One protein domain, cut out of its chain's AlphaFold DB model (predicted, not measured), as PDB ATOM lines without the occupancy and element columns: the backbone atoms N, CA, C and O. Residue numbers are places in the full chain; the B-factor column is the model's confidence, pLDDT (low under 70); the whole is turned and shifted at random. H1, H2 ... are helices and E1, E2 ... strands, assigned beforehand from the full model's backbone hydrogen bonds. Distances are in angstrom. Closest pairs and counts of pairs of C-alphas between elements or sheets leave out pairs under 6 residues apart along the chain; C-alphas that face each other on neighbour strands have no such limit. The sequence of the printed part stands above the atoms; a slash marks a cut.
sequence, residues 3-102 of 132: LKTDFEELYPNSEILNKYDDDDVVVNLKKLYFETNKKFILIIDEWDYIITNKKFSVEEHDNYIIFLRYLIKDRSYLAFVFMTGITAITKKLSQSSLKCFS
ATOM      1  N   LEU A   3      45.458   0.570  10.292       82.81
ATOM      2  CA  LEU A   3      44.396   0.710   9.283       82.81
ATOM      3  C   LEU A   3      43.831  -0.628   8.806       82.81
ATOM      4  O   LEU A   3      42.638  -0.734   8.563       82.81
ATOM      5  N   LYS A   4      44.676  -1.656   8.697       87.00
ATOM      6  CA  LYS A   4      44.226  -2.999   8.339       87.00
ATOM      7  C   LYS A   4      43.186  -3.533   9.324       87.00
ATOM      8  O   LYS A   4      42.137  -3.988   8.894       87.00
ATOM      9  N   THR A   5      43.440  -3.399  10.624       89.69
ATOM     10  CA  THR A   5      42.494  -3.792  11.676       89.69
ATOM     11  C   THR A   5      41.198  -2.991  11.579       89.69
ATOM     12  O   THR A   5      40.122  -3.571  11.641       89.69
ATOM     13  N   ASP A   6      41.280  -1.682  11.323       88.31
ATOM     14  CA  ASP A   6      40.080  -0.851  11.148       88.31
ATOM     15  C   ASP A   6      39.242  -1.318   9.938       88.31
ATOM     16  O   ASP A   6      38.011  -1.313   9.974       88.31
ATOM     17  N   PHE A   7      39.894  -1.758   8.856       88.44
ATOM     18  CA  PHE A   7      39.219  -2.322   7.683       88.44
ATOM     19  C   PHE A   7      38.586  -3.681   7.995       88.44
ATOM     20  O   PHE A   7      37.475  -3.936   7.541       88.44
ATOM     21  N   GLU A   8      39.264  -4.532   8.768       90.25
ATOM     22  CA  GLU A   8      38.739  -5.827   9.220       90.25
ATOM     23  C   GLU A   8      37.484  -5.645  10.083       90.25
ATOM     24  O   GLU A   8      36.503  -6.362   9.903       90.25
ATOM     25  N   GLU A   9      37.476  -4.654  10.975       91.56
ATOM     26  CA  GLU A   9      36.332  -4.365  11.844       91.56
ATOM     27  C   GLU A   9      35.143  -3.770  11.076       91.56
ATOM     28  O   GLU A   9      33.995  -4.169  11.287       91.56
ATOM     29  N   LEU A  10      35.396  -2.821  10.167       89.69
ATOM     30  CA  LEU A  10      34.342  -2.116   9.430       89.69
ATOM     31  C   LEU A  10      33.824  -2.896   8.213       89.69
ATOM     32  O   LEU A  10      32.663  -2.741   7.825       89.69
ATOM     33  N   TYR A  11      34.679  -3.717   7.601       90.44
ATOM     34  CA  TYR A  11      34.409  -4.455   6.368       90.44
ATOM     35  C   TYR A  11      34.936  -5.903   6.446       90.44
ATOM     36  O   TYR A  11      35.727  -6.318   5.599       90.44
ATOM     37  N   PRO A  12      34.465  -6.722   7.409       90.50
ATOM     38  CA  PRO A  12      35.028  -8.050   7.698       90.50
ATOM     39  C   PRO A  12      34.941  -9.048   6.537       90.50
ATOM     40  O   PRO A  12      35.713  -9.998   6.475       90.50
ATOM     41  N   ASN A  13      34.007  -8.838   5.608       90.31
ATOM     42  CA  ASN A  13      33.810  -9.700   4.441       90.31
ATOM     43  C   ASN A  13      34.448  -9.134   3.165       90.31
ATOM     44  O   ASN A  13      34.173  -9.642   2.081       90.31
ATOM     45  N   SER A  14      35.238  -8.061   3.272       90.31
ATOM     46  CA  SER A  14      35.795  -7.405   2.097       90.31
ATOM     47  C   SER A  14      36.956  -8.192   1.505       90.31
ATOM     48  O   SER A  14      37.863  -8.642   2.211       90.31
ATOM     49  N   GLU A  15      36.972  -8.310   0.177       88.44
ATOM     50  CA  GLU A  15      38.070  -8.970  -0.535       88.44
ATOM     51  C   GLU A  15      39.412  -8.258  -0.331       88.44
ATOM     52  O   GLU A  15      40.474  -8.866  -0.515       88.44
ATOM     53  N   ILE A  16      39.375  -6.979   0.057       87.19
ATOM     54  CA  ILE A  16      40.572  -6.194   0.326       87.19
ATOM     55  C   ILE A  16      41.440  -6.809   1.417       87.19
ATOM     56  O   ILE A  16      42.653  -6.685   1.330       87.19
ATOM     57  N   LEU A  17      40.863  -7.509   2.399       86.69
ATOM     58  CA  LEU A  17      41.610  -8.071   3.527       86.69
ATOM     59  C   LEU A  17      42.632  -9.119   3.067       86.69
ATOM     60  O   LEU A  17      43.744  -9.189   3.589       86.69
ATOM     61  N   ASN A  18      42.290  -9.859   2.008       87.19
ATOM     62  CA  ASN A  18      43.164 -10.847   1.376       87.19
ATOM     63  C   ASN A  18      44.210 -10.217   0.442       87.19
ATOM     64  O   ASN A  18      45.195 -10.860   0.088       87.19
ATOM     65  N   LYS A  19      43.978  -8.978  -0.004       86.62
ATOM     66  CA  LYS A  19      44.799  -8.248  -0.989       86.62
ATOM     67  C   LYS A  19      45.302  -6.915  -0.422       86.62
ATOM     68  O   LYS A  19      45.522  -5.974  -1.200       86.62
ATOM     69  N   TYR A  20      45.396  -6.824   0.904       89.06
ATOM     70  CA  TYR A  20      45.747  -5.604   1.616       89.06
ATOM     71  C   TYR A  20      47.221  -5.306   1.365       89.06
ATOM     72  O   TYR A  20      48.066  -6.187   1.502       89.06
ATOM     73  N   ASP A  21      47.502  -4.078   0.958       90.69
ATOM     74  CA  ASP A  21      48.855  -3.597   0.722       90.69
ATOM     75  C   ASP A  21      49.361  -2.904   1.991       90.69
ATOM     76  O   ASP A  21      48.819  -1.872   2.388       90.69
ATOM     77  N   ASP A  22      50.347  -3.487   2.672       88.06
ATOM     78  CA  ASP A  22      50.866  -2.919   3.922       88.06
ATOM     79  C   ASP A  22      51.628  -1.598   3.703       88.06
ATOM     80  O   ASP A  22      51.734  -0.796   4.637       88.06
ATOM     81  N   ASP A  23      52.066  -1.326   2.470       89.00
ATOM     82  CA  ASP A  23      52.896  -0.174   2.122       89.00
ATOM     83  C   ASP A  23      52.096   0.966   1.456       89.00
ATOM     84  O   ASP A  23      52.491   2.132   1.552       89.00
ATOM     85  N   ASP A  24      50.950   0.678   0.817       91.81
ATOM     86  CA  ASP A  24      50.167   1.680   0.075       91.81
ATOM     87  C   ASP A  24      48.689   1.795   0.506       91.81
ATOM     88  O   ASP A  24      47.762   1.163  -0.019       91.81
ATOM     89  N   VAL A  25      48.439   2.751   1.406       90.94
ATOM     90  CA  VAL A  25      47.085   3.124   1.851       90.94
ATOM     91  C   VAL A  25      46.180   3.621   0.717       90.94
ATOM     92  O   VAL A  25      44.970   3.389   0.744       90.94
ATOM     93  N   VAL A  26      46.724   4.294  -0.299       92.56
ATOM     94  CA  VAL A  26      45.933   4.850  -1.405       92.56
ATOM     95  C   VAL A  26      45.410   3.733  -2.297       92.56
ATOM     96  O   VAL A  26      44.268   3.806  -2.762       92.56
ATOM     97  N   VAL A  27      46.215   2.697  -2.530       92.88
ATOM     98  CA  VAL A  27      45.776   1.484  -3.231       92.88
ATOM     99  C   VAL A  27      44.648   0.808  -2.457       92.88
ATOM    100  O   VAL A  27      43.628   0.464  -3.060       92.88
ATOM    101  N   ASN A  28      44.780   0.688  -1.135       92.56
ATOM    102  CA  ASN A  28      43.741   0.085  -0.303       92.56
ATOM    103  C   ASN A  28      42.430   0.884  -0.345       92.56
ATOM    104  O   ASN A  28      41.375   0.331  -0.651       92.56
ATOM    105  N   LEU A  29      42.479   2.205  -0.147       92.94
ATOM    106  CA  LEU A  29      41.288   3.062  -0.214       92.94
ATOM    107  C   LEU A  29      40.607   3.005  -1.590       92.94
ATOM    108  O   LEU A  29      39.380   2.964  -1.669       92.94
ATOM    109  N   LYS A  30      41.381   2.943  -2.682       93.62
ATOM    110  CA  LYS A  30      40.831   2.764  -4.037       93.62
ATOM    111  C   LYS A  30      40.112   1.431  -4.194       93.62
ATOM    112  O   LYS A  30      38.998   1.419  -4.710       93.62
ATOM    113  N   LYS A  31      40.733   0.323  -3.778       93.12
ATOM    114  CA  LYS A  31      40.126  -1.017  -3.851       93.12
ATOM    115  C   LYS A  31      38.818  -1.058  -3.061       93.12
ATOM    116  O   LYS A  31      37.800  -1.469  -3.607       93.12
ATOM    117  N   LEU A  32      38.831  -0.539  -1.833       92.44
ATOM    118  CA  LEU A  32      37.644  -0.501  -0.984       92.44
ATOM    119  C   LEU A  32      36.541   0.381  -1.587       92.44
ATOM    120  O   LEU A  32      35.368   0.013  -1.542       92.44
ATOM    121  N   TYR A  33      36.900   1.509  -2.207       94.12
ATOM    122  CA  TYR A  33      35.951   2.324  -2.967       94.12
ATOM    123  C   TYR A  33      35.335   1.551  -4.139       94.12
ATOM    124  O   TYR A  33      34.124   1.603  -4.311       94.12
ATOM    125  N   PHE A  34      36.127   0.820  -4.930       93.88
ATOM    126  CA  PHE A  34      35.592   0.040  -6.052       93.88
ATOM    127  C   PHE A  34      34.668  -1.092  -5.603       93.88
ATOM    128  O   PHE A  34      33.686  -1.375  -6.281       93.88
ATOM    129  N   GLU A  35      34.963  -1.713  -4.465       93.56
ATOM    130  CA  GLU A  35      34.151  -2.795  -3.916       93.56
ATOM    131  C   GLU A  35      32.841  -2.284  -3.300       93.56
ATOM    132  O   GLU A  35      31.768  -2.829  -3.545       93.56
ATOM    133  N   THR A  36      32.915  -1.215  -2.506       92.31
ATOM    134  CA  THR A  36      31.771  -0.733  -1.713       92.31
ATOM    135  C   THR A  36      30.980   0.380  -2.396       92.31
ATOM    136  O   THR A  36      29.872   0.700  -1.964       92.31
ATOM    137  N   ASN A  37      31.560   1.009  -3.423       94.12
ATOM    138  CA  ASN A  37      31.101   2.253  -4.046       94.12
ATOM    139  C   ASN A  37      30.913   3.417  -3.045       94.12
ATOM    140  O   ASN A  37      30.164   4.363  -3.302       94.12
ATOM    141  N   LYS A  38      31.579   3.361  -1.881       93.12
ATOM    142  CA  LYS A  38      31.512   4.391  -0.834       93.12
ATOM    143  C   LYS A  38      32.749   5.272  -0.872       93.12
ATOM    144  O   LYS A  38      33.874   4.790  -0.796       93.12
ATOM    145  N   LYS A  39      32.531   6.582  -0.962       94.94
ATOM    146  CA  LYS A  39      33.598   7.581  -0.875       94.94
ATOM    147  C   LYS A  39      33.943   7.900   0.580       94.94
ATOM    148  O   LYS A  39      33.076   7.855   1.450       94.94
ATOM    149  N   PHE A  40      35.187   8.292   0.818       93.31
ATOM    150  CA  PHE A  40      35.723   8.617   2.135       93.31
ATOM    151  C   PHE A  40      35.718  10.122   2.394       93.31
ATOM    152  O   PHE A  40      35.957  10.931   1.493       93.31
ATOM    153  N   ILE A  41      35.486  10.488   3.652       94.69
ATOM    154  CA  ILE A  41      35.766  11.824   4.173       94.69
ATOM    155  C   ILE A  41      37.087  11.726   4.925       94.69
ATOM    156  O   ILE A  41      37.205  10.935   5.858       94.69
ATOM    157  N   LEU A  42      38.079  12.506   4.505       93.94
ATOM    158  CA  LEU A  42      39.389  12.548   5.144       93.94
ATOM    159  C   LEU A  42      39.474  13.773   6.051       93.94
ATOM    160  O   LEU A  42      39.269  14.896   5.594       93.94
ATOM    161  N   ILE A  43      39.786  13.554   7.324       94.38
ATOM    162  CA  ILE A  43      39.983  14.608   8.319       94.38
ATOM    163  C   ILE A  43      41.425  14.508   8.808       94.38
ATOM    164  O   ILE A  43      41.827  13.455   9.299       94.38
ATOM    165  N   ILE A  44      42.198  15.581   8.650       93.56
ATOM    166  CA  ILE A  44      43.584  15.664   9.125       93.56
ATOM    167  C   ILE A  44      43.690  16.857  10.064       93.56
ATOM    168  O   ILE A  44      43.623  18.007   9.629       93.56
ATOM    169  N   ASP A  45      43.862  16.577  11.346       93.12
ATOM    170  CA  ASP A  45      44.180  17.610  12.323       93.12
ATOM    171  C   ASP A  45      45.683  17.926  12.276       93.12
ATOM    172  O   ASP A  45      46.494  17.028  12.044       93.12
ATOM    173  N   GLU A  46      46.043  19.196  12.452       93.25
ATOM    174  CA  GLU A  46      47.429  19.686  12.525       93.25
ATOM    175  C   GLU A  46      48.340  19.175  11.396       93.25
ATOM    176  O   GLU A  46      49.465  18.711  11.612       93.25
ATOM    177  N   TRP A  47      47.866  19.267  10.151       91.75
ATOM    178  CA  TRP A  47      48.584  18.705   9.007       91.75
ATOM    179  C   TRP A  47      50.003  19.268   8.865       91.75
ATOM    180  O   TRP A  47      50.879  18.580   8.347       91.75
ATOM    181  N   ASP A  48      50.244  20.508   9.296       91.00
ATOM    182  CA  ASP A  48      51.520  21.206   9.170       91.00
ATOM    183  C   ASP A  48      52.478  20.958  10.342       91.00
ATOM    184  O   ASP A  48      53.574  21.526  10.358       91.00
ATOM    185  N   TYR A  49      52.130  20.082  11.290       93.44
ATOM    186  CA  TYR A  49      52.997  19.723  12.414       93.44
ATOM    187  C   TYR A  49      54.381  19.252  11.950       93.44
ATOM    188  O   TYR A  49      55.400  19.745  12.432       93.44
ATOM    189  N   ILE A  50      54.433  18.353  10.961       91.56
ATOM    190  CA  ILE A  50      55.703  17.846  10.417       91.56
ATOM    191  C   ILE A  50      56.532  18.987   9.820       91.56
ATOM    192  O   ILE A  50      57.737  19.011   9.997       91.56
ATOM    193  N   ILE A  51      55.892  19.969   9.181       89.12
ATOM    194  CA  ILE A  51      56.564  21.086   8.497       89.12
ATOM    195  C   ILE A  51      57.068  22.155   9.475       89.12
ATOM    196  O   ILE A  51      58.049  22.850   9.204       89.12
ATOM    197  N   THR A  52      56.352  22.352  10.579       89.12
ATOM    198  CA  THR A  52      56.635  23.403  11.568       89.12
ATOM    199  C   THR A  52      57.587  22.933  12.664       89.12
ATOM    200  O   THR A  52      58.222  23.754  13.334       89.12
ATOM    201  N   ASN A  53      57.728  21.621  12.842       91.12
ATOM    202  CA  ASN A  53      58.549  21.041  13.886       91.12
ATOM    203  C   ASN A  53      60.005  20.852  13.435       91.12
ATOM    204  O   ASN A  53      60.304  20.126  12.497       91.12
ATOM    205  N   LYS A  54      60.941  21.435  14.190       89.94
ATOM    206  CA  LYS A  54      62.390  21.382  13.917       89.94
ATOM    207  C   LYS A  54      63.019  19.987  14.034       89.94
ATOM    208  O   LYS A  54      64.209  19.848  13.776       89.94
ATOM    209  N   LYS A  55      62.265  18.986  14.496       94.75
ATOM    210  CA  LYS A  55      62.731  17.597  14.608       94.75
ATOM    211  C   LYS A  55      62.847  16.895  13.257       94.75
ATOM    212  O   LYS A  55      63.556  15.898  13.194       94.75
ATOM    213  N   PHE A  56      62.163  17.393  12.230       93.88
ATOM    214  CA  PHE A  56      62.161  16.796  10.904       93.88
ATOM    215  C   PHE A  56      63.102  17.553   9.967       93.88
ATOM    216  O   PHE A  56      63.276  18.774  10.038       93.88
ATOM    217  N   SER A  57      63.756  16.790   9.106       94.12
ATOM    218  CA  SER A  57      64.615  17.282   8.043       94.12
ATOM    219  C   SER A  57      63.794  17.862   6.890       94.12
ATOM    220  O   SER A  57      62.604  17.597   6.728       94.12
ATOM    221  N   VAL A  58      64.461  18.639   6.035       89.69
ATOM    222  CA  VAL A  58      63.849  19.170   4.806       89.69
ATOM    223  C   VAL A  58      63.351  18.037   3.901       89.69
ATOM    224  O   VAL A  58      62.276  18.147   3.325       89.69
ATOM    225  N   GLU A  59      64.086  16.928   3.830       92.69
ATOM    226  CA  GLU A  59      63.690  15.756   3.047       92.69
ATOM    227  C   GLU A  59      62.409  15.106   3.593       92.69
ATOM    228  O   GLU A  59      61.498  14.789   2.831       92.69
ATOM    229  N   GLU A  60      62.284  14.963   4.915       93.75
ATOM    230  CA  GLU A  60      61.058  14.454   5.544       93.75
ATOM    231  C   GLU A  60      59.863  15.385   5.309       93.75
ATOM    232  O   GLU A  60      58.752  14.909   5.059       93.75
ATOM    233  N   HIS A  61      60.082  16.705   5.330       90.31
ATOM    234  CA  HIS A  61      59.047  17.676   4.977       90.31
ATOM    235  C   HIS A  61      58.559  17.473   3.537       90.31
ATOM    236  O   HIS A  61      57.350  17.400   3.299       90.31
ATOM    237  N   ASP A  62      59.483  17.359   2.582       88.62
ATOM    238  CA  ASP A  62      59.157  17.200   1.163       88.62
ATOM    239  C   ASP A  62      58.463  15.859   0.892       88.62
ATOM    240  O   ASP A  62      57.431  15.823   0.212       88.62
ATOM    241  N   ASN A  63      58.951  14.773   1.494       91.88
ATOM    242  CA  ASN A  63      58.338  13.449   1.404       91.88
ATOM    243  C   ASN A  63      56.909  13.446   1.955       91.88
ATOM    244  O   ASN A  63      56.001  12.893   1.328       91.88
ATOM    245  N   TYR A  64      56.671  14.118   3.080       92.00
ATOM    246  CA  TYR A  64      55.330  14.248   3.640       92.00
ATOM    247  C   TYR A  64      54.390  15.058   2.733       92.00
ATOM    248  O   TYR A  64      53.240  14.670   2.514       92.00
ATOM    249  N   ILE A  65      54.874  16.145   2.127       88.81
ATOM    250  CA  ILE A  65      54.096  16.911   1.145       88.81
ATOM    251  C   ILE A  65      53.765  16.064  -0.092       88.81
ATOM    252  O   ILE A  65      52.635  16.113  -0.593       88.81
ATOM    253  N   ILE A  66      54.718  15.273  -0.589       90.00
ATOM    254  CA  ILE A  66      54.495  14.332  -1.695       90.00
ATOM    255  C   ILE A  66      53.436  13.296  -1.302       90.00
ATOM    256  O   ILE A  66      52.512  13.051  -2.084       90.00
ATOM    257  N   PHE A  67      53.508  12.760  -0.084       91.62
ATOM    258  CA  PHE A  67      52.515  11.833   0.448       91.62
ATOM    259  C   PHE A  67      51.115  12.456   0.517       91.62
ATOM    260  O   PHE A  67      50.173  11.876  -0.018       91.62
ATOM    261  N   LEU A  68      50.958  13.662   1.074       91.12
ATOM    262  CA  LEU A  68      49.656  14.344   1.126       91.12
ATOM    263  C   LEU A  68      49.070  14.567  -0.273       91.12
ATOM    264  O   LEU A  68      47.876  14.358  -0.501       91.12
ATOM    265  N   ARG A  69      49.907  14.940  -1.249       88.44
ATOM    266  CA  ARG A  69      49.478  15.051  -2.652       88.44
ATOM    267  C   ARG A  69      49.025  13.705  -3.201       88.44
ATOM    268  O   ARG A  69      47.992  13.647  -3.862       88.44
ATOM    269  N   TYR A  70      49.782  12.645  -2.935       91.44
ATOM    270  CA  TYR A  70      49.437  11.291  -3.352       91.44
ATOM    271  C   TYR A  70      48.134  10.813  -2.697       91.44
ATOM    272  O   TYR A  70      47.322  10.170  -3.360       91.44
ATOM    273  N   LEU A  71      47.874  11.178  -1.448       92.56
ATOM    274  CA  LEU A  71      46.655  10.815  -0.736       92.56
ATOM    275  C   LEU A  71      45.426  11.596  -1.224       92.56
ATOM    276  O   LEU A  71      44.339  11.038  -1.275       92.56
ATOM    277  N   ILE A  72      45.570  12.867  -1.609       91.38
ATOM    278  CA  ILE A  72      44.408  13.760  -1.784       91.38
ATOM    279  C   ILE A  72      44.123  14.119  -3.245       91.38
ATOM    280  O   ILE A  72      42.964  14.209  -3.654       91.38
ATOM    281  N   LYS A  73      45.159  14.353  -4.054       87.00
ATOM    282  CA  LYS A  73      44.994  14.979  -5.372       87.00
ATOM    283  C   LYS A  73      44.288  14.044  -6.362       87.00
ATOM    284  O   LYS A  73      44.736  12.918  -6.580       87.00
ATOM    285  N   ASP A  74      43.222  14.543  -6.994       83.69
ATOM    286  CA  ASP A  74      42.477  13.876  -8.075       83.69
ATOM    287  C   ASP A  74      42.033  12.441  -7.716       83.69
ATOM    288  O   ASP A  74      42.094  11.509  -8.522       83.69
ATOM    289  N   ARG A  75      41.617  12.236  -6.457       89.62
ATOM    290  CA  ARG A  75      41.215  10.925  -5.935       89.62
ATOM    291  C   ARG A  75      39.701  10.745  -5.956       89.62
ATOM    292  O   ARG A  75      38.983  11.328  -5.155       89.62
ATOM    293  N   SER A  76      39.222   9.863  -6.835       89.44
ATOM    294  CA  SER A  76      37.795   9.525  -6.980       89.44
ATOM    295  C   SER A  76      37.167   8.895  -5.734       89.44
ATOM    296  O   SER A  76      35.959   9.019  -5.536       89.44
ATOM    297  N   TYR A  77      37.983   8.248  -4.897       93.62
ATOM    298  CA  TYR A  77      37.544   7.643  -3.643       93.62
ATOM    299  C   TYR A  77      37.261   8.674  -2.544       93.62
ATOM    300  O   TYR A  77      36.666   8.311  -1.537       93.62
ATOM    301  N   LEU A  78      37.653   9.943  -2.696       94.75
ATOM    302  CA  LEU A  78      37.376  10.987  -1.707       94.75
ATOM    303  C   LEU A  78      36.080  11.730  -2.049       94.75
ATOM    304  O   LEU A  78      35.853  12.144  -3.186       94.75
ATOM    305  N   ALA A  79      35.228  11.910  -1.043       94.94
ATOM    306  CA  ALA A  79      34.084  12.816  -1.098       94.94
ATOM    307  C   ALA A  79      34.474  14.219  -0.631       94.94
ATOM    308  O   ALA A  79      34.031  15.207  -1.212       94.94
ATOM    309  N   PHE A  80      35.284  14.301   0.425       92.88
ATOM    310  CA  PHE A  80      35.664  15.557   1.057       92.88
ATOM    311  C   PHE A  80      36.974  15.405   1.830       92.88
ATOM    312  O   PHE A  80      37.272  14.324   2.342       92.88
ATOM    313  N   VAL A  81      37.733  16.497   1.929       92.75
ATOM    314  CA  VAL A  81      38.939  16.574   2.756       92.75
ATOM    315  C   VAL A  81      38.870  17.826   3.617       92.75
ATOM    316  O   VAL A  81      38.733  18.931   3.096       92.75
ATOM    317  N   PHE A  82      38.987  17.643   4.927       91.50
ATOM    318  CA  PHE A  82      39.079  18.712   5.911       91.50
ATOM    319  C   PHE A  82      40.441  18.658   6.590       91.50
ATOM    320  O   PHE A  82      40.871  17.590   7.027       91.50
ATOM    321  N   MET A  83      41.125  19.796   6.664       90.81
ATOM    322  CA  MET A  83      42.449  19.881   7.270       90.81
ATOM    323  C   MET A  83      42.555  21.125   8.143       90.81
ATOM    324  O   MET A  83      42.093  22.195   7.738       90.81
ATOM    325  N   THR A  84      43.194  20.999   9.301       90.94
ATOM    326  CA  THR A  84      43.510  22.120  10.198       90.94
ATOM    327  C   THR A  84      45.027  22.281  10.302       90.94
ATOM    328  O   THR A  84      45.785  21.322  10.162       90.94
ATOM    329  N   GLY A  85      45.491  23.508  10.508       89.69
ATOM    330  CA  GLY A  85      46.908  23.802  10.669       89.69
ATOM    331  C   GLY A  85      47.146  25.287  10.893       89.69
ATOM    332  O   GLY A  85      46.264  26.113  10.644       89.69
ATOM    333  N   ILE A  86      48.342  25.629  11.362       87.69
ATOM    334  CA  ILE A  86      48.740  27.027  11.603       87.69
ATOM    335  C   ILE A  86      49.131  27.692  10.277       87.69
ATOM    336  O   ILE A  86      48.893  28.880  10.043       87.69
ATOM    337  N   THR A  87      49.744  26.912   9.393       83.50
ATOM    338  CA  THR A  87      50.274  27.346   8.110       83.50
ATOM    339  C   THR A  87      49.243  27.155   7.007       83.50
ATOM    340  O   THR A  87      48.637  26.097   6.856       83.50
ATOM    341  N   ALA A  88      49.126  28.168   6.154       76.62
ATOM    342  CA  ALA A  88      48.374  28.094   4.910       76.62
ATOM    343  C   ALA A  88      48.925  26.985   3.995       76.62
ATOM    344  O   ALA A  88      50.039  27.095   3.462       76.62
ATOM    345  N   ILE A  89      48.126  25.941   3.762       75.25
ATOM    346  CA  ILE A  89      48.485  24.817   2.884       75.25
ATOM    347  C   ILE A  89      48.751  25.285   1.448       75.25
ATOM    348  O   ILE A  89      49.674  24.815   0.778       75.25
ATOM    349  N   THR A  90      48.019  26.309   1.008       66.12
ATOM    350  CA  THR A  90      48.146  26.911  -0.322       66.12
ATOM    351  C   THR A  90      49.513  27.559  -0.564       66.12
ATOM    352  O   THR A  90      50.044  27.469  -1.673       66.12
ATOM    353  N   LYS A  91      50.137  28.146   0.471       67.25
ATOM    354  CA  LYS A  91      51.461  28.790   0.369       67.25
ATOM    355  C   LYS A  91      52.594  27.779   0.218       67.25
ATOM    356  O   LYS A  91      53.554  28.045  -0.501       67.25
ATOM    357  N   LYS A  92      52.483  26.621   0.874       66.50
ATOM    358  CA  LYS A  92      53.493  25.551   0.808       66.50
ATOM    359  C   LYS A  92      53.389  24.706  -0.464       66.50
ATOM    360  O   LYS A  92      54.354  24.060  -0.848       66.50
ATOM    361  N   LEU A  93      52.250  24.754  -1.154       64.50
ATOM    362  CA  LEU A  93      51.936  23.909  -2.314       64.50
ATOM    363  C   LEU A  93      51.862  24.689  -3.638       64.50
ATOM    364  O   LEU A  93      51.302  24.201  -4.630       64.50
ATOM    365  N   SER A  94      52.443  25.893  -3.644       52.12
ATOM    366  CA  SER A  94      52.242  26.986  -4.606       52.12
ATOM    367  C   SER A  94      52.556  26.672  -6.074       52.12
ATOM    368  O   SER A  94      52.126  27.423  -6.947       52.12
ATOM    369  N   GLN A  95      53.205  25.551  -6.398       51.84
ATOM    370  CA  GLN A  95      53.598  25.261  -7.781       51.84
ATOM    371  C   GLN A  95      52.610  24.462  -8.648       51.84
ATOM    372  O   GLN A  95      52.833  24.439  -9.850       51.84
ATOM    373  N   SER A  96      51.536  23.848  -8.119       53.06
ATOM    374  CA  SER A  96      50.446  23.124  -8.866       53.06
ATOM    375  C   SER A  96      49.864  21.928  -8.088       53.06
ATOM    376  O   SER A  96      49.147  21.075  -8.628       53.06
ATOM    377  N   SER A  97      50.195  21.819  -6.807       55.44
ATOM    378  CA  SER A  97      50.173  20.541  -6.109       55.44
ATOM    379  C   SER A  97      48.803  20.167  -5.542       55.44
ATOM    380  O   SER A  97      48.380  19.039  -5.756       55.44
ATOM    381  N   LEU A  98      48.094  21.100  -4.892       64.69
ATOM    382  CA  LEU A  98      46.802  20.886  -4.207       64.69
ATOM    383  C   LEU A  98      45.968  22.187  -4.236       64.69
ATOM    384  O   LEU A  98      45.649  22.778  -3.212       64.69
ATOM    385  N   LYS A  99      45.625  22.670  -5.437       61.31
ATOM    386  CA  LYS A  99      44.738  23.843  -5.619       61.31
ATOM    387  C   LYS A  99      43.250  23.540  -5.349       61.31
ATOM    388  O   LYS A  99      42.405  24.379  -5.627       61.31
ATOM    389  N   CYS A 100      42.916  22.354  -4.842       72.00
ATOM    390  CA  CYS A 100      41.539  21.923  -4.588       72.00
ATOM    391  C   CYS A 100      40.988  22.350  -3.216       72.00
ATOM    392  O   CYS A 100      39.860  21.990  -2.888       72.00
ATOM    393  N   PHE A 101      41.749  23.110  -2.423       79.06
ATOM    394  CA  PHE A 101      41.318  23.561  -1.102       79.06
ATOM    395  C   PHE A 101      40.761  24.982  -1.115       79.06
ATOM    396  O   PHE A 101      41.348  25.891  -1.701       79.06
ATOM    397  N   SER A 102      39.655  25.162  -0.396       82.44
ATOM    398  CA  SER A 102      39.221  26.473   0.092       82.44
ATOM    399  C   SER A 102      39.833  26.691   1.471       82.44
ATOM    400  O   SER A 102      39.645  25.863   2.360       82.44
TER     401      SER A 102
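AT A GLANCE: This is residues 3 to 102 of the 132 residues of the protein "AAA-ATPase_like domain-containing protein" of Neocallimastix californiae (UniProt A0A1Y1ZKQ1). A short parallel pair of strands, E1 and E2, lies midway along the domain, with a cluster of three helices, H1, H2 and H3, at one end and helices H4, H5 and H6 at the other. The two longest helices, H3 and H5, run nearly parallel but staggered, the beginning of H3 near the end of H5. After H6, residues 93 to 102 fold back as a tail with no named element. The 100 printed residues, mostly helix in class, have six named helices and two named strands in the order H1 H2 H3 E1 H4 H5 E2 H6. The whole is only just compact, close to loose, with a radius of gyration of the C-alphas of 15.1 A and spans of 42 by 28 by 20 A.

HOW THE PARTS SIT: Strands E1, residues 40 to 44, and E2, residues 78 to 83, are parallel neighbours at 11 degrees. N 42 and O 80 are within hydrogen-bond range at 2.9 A, as are N 82 and O 42 at 2.8 A. Helices H4, residues 49 to 52, and H5, residues 58 to 72, come between them in a strand-helix-strand unit, two parallel neighbour strands joined through helices, with a right-handed crossover. H4 touches H5 at residues 60 to 64 alone; their closest C-alphas, those of Ile 51 and His 61, are 5.5 A apart. H5 is close to but not clearly touching H3, residues 25 to 36, with the C-alphas of Val 26 and Leu 71 closest at 6.0 A; the two run the same way at a shallow tilt of 8 degrees. H3, with residues 28 to 32 alone, only just touches H2, residues 15 to 19, with 3 pairs of C-alphas within 8 A, the closest those of Ile 16 and Leu 32 at 6.5 A. H2 also only just touches H1, residues 3 to 10, with 3 such pairs, closest at Glu 8 and Leu 17, 6.8 A. H1 and H3 are near each other, with 7 pairs of C-alphas within 10 A. H6, residues 89 to 92, touches no helix. Every O i to N i+4 pair is within hydrogen-bond range in H1, H3 and H5; H2 has 0 of 1 but 2 of 2 O i to N i+3 pairs, and H4 and H6 are too short for an i+4 pair.

IN THESE COORDINATES: E1 is 12.7 A long and E2 13.6 A. H5 measures 21.2 A from C-alpha 58 at (63.849, 19.170, 4.806) to C-alpha 72, H3 16.2 A and H1 10.4 A. H1 begins with C-alpha 3 at (44.396, 0.710, 9.283), and H6 ends with C-alpha 92 at (53.493, 25.551, 0.808).

THE WHOLE: The C-alphas of Asn 13 and Lys 54 are the two farthest apart, at 43.3 A. The printed part has no cut, and the links between its named elements are tight. Mean pLDDT of the printed part is 87.2; residues 90 to 99 are under 70.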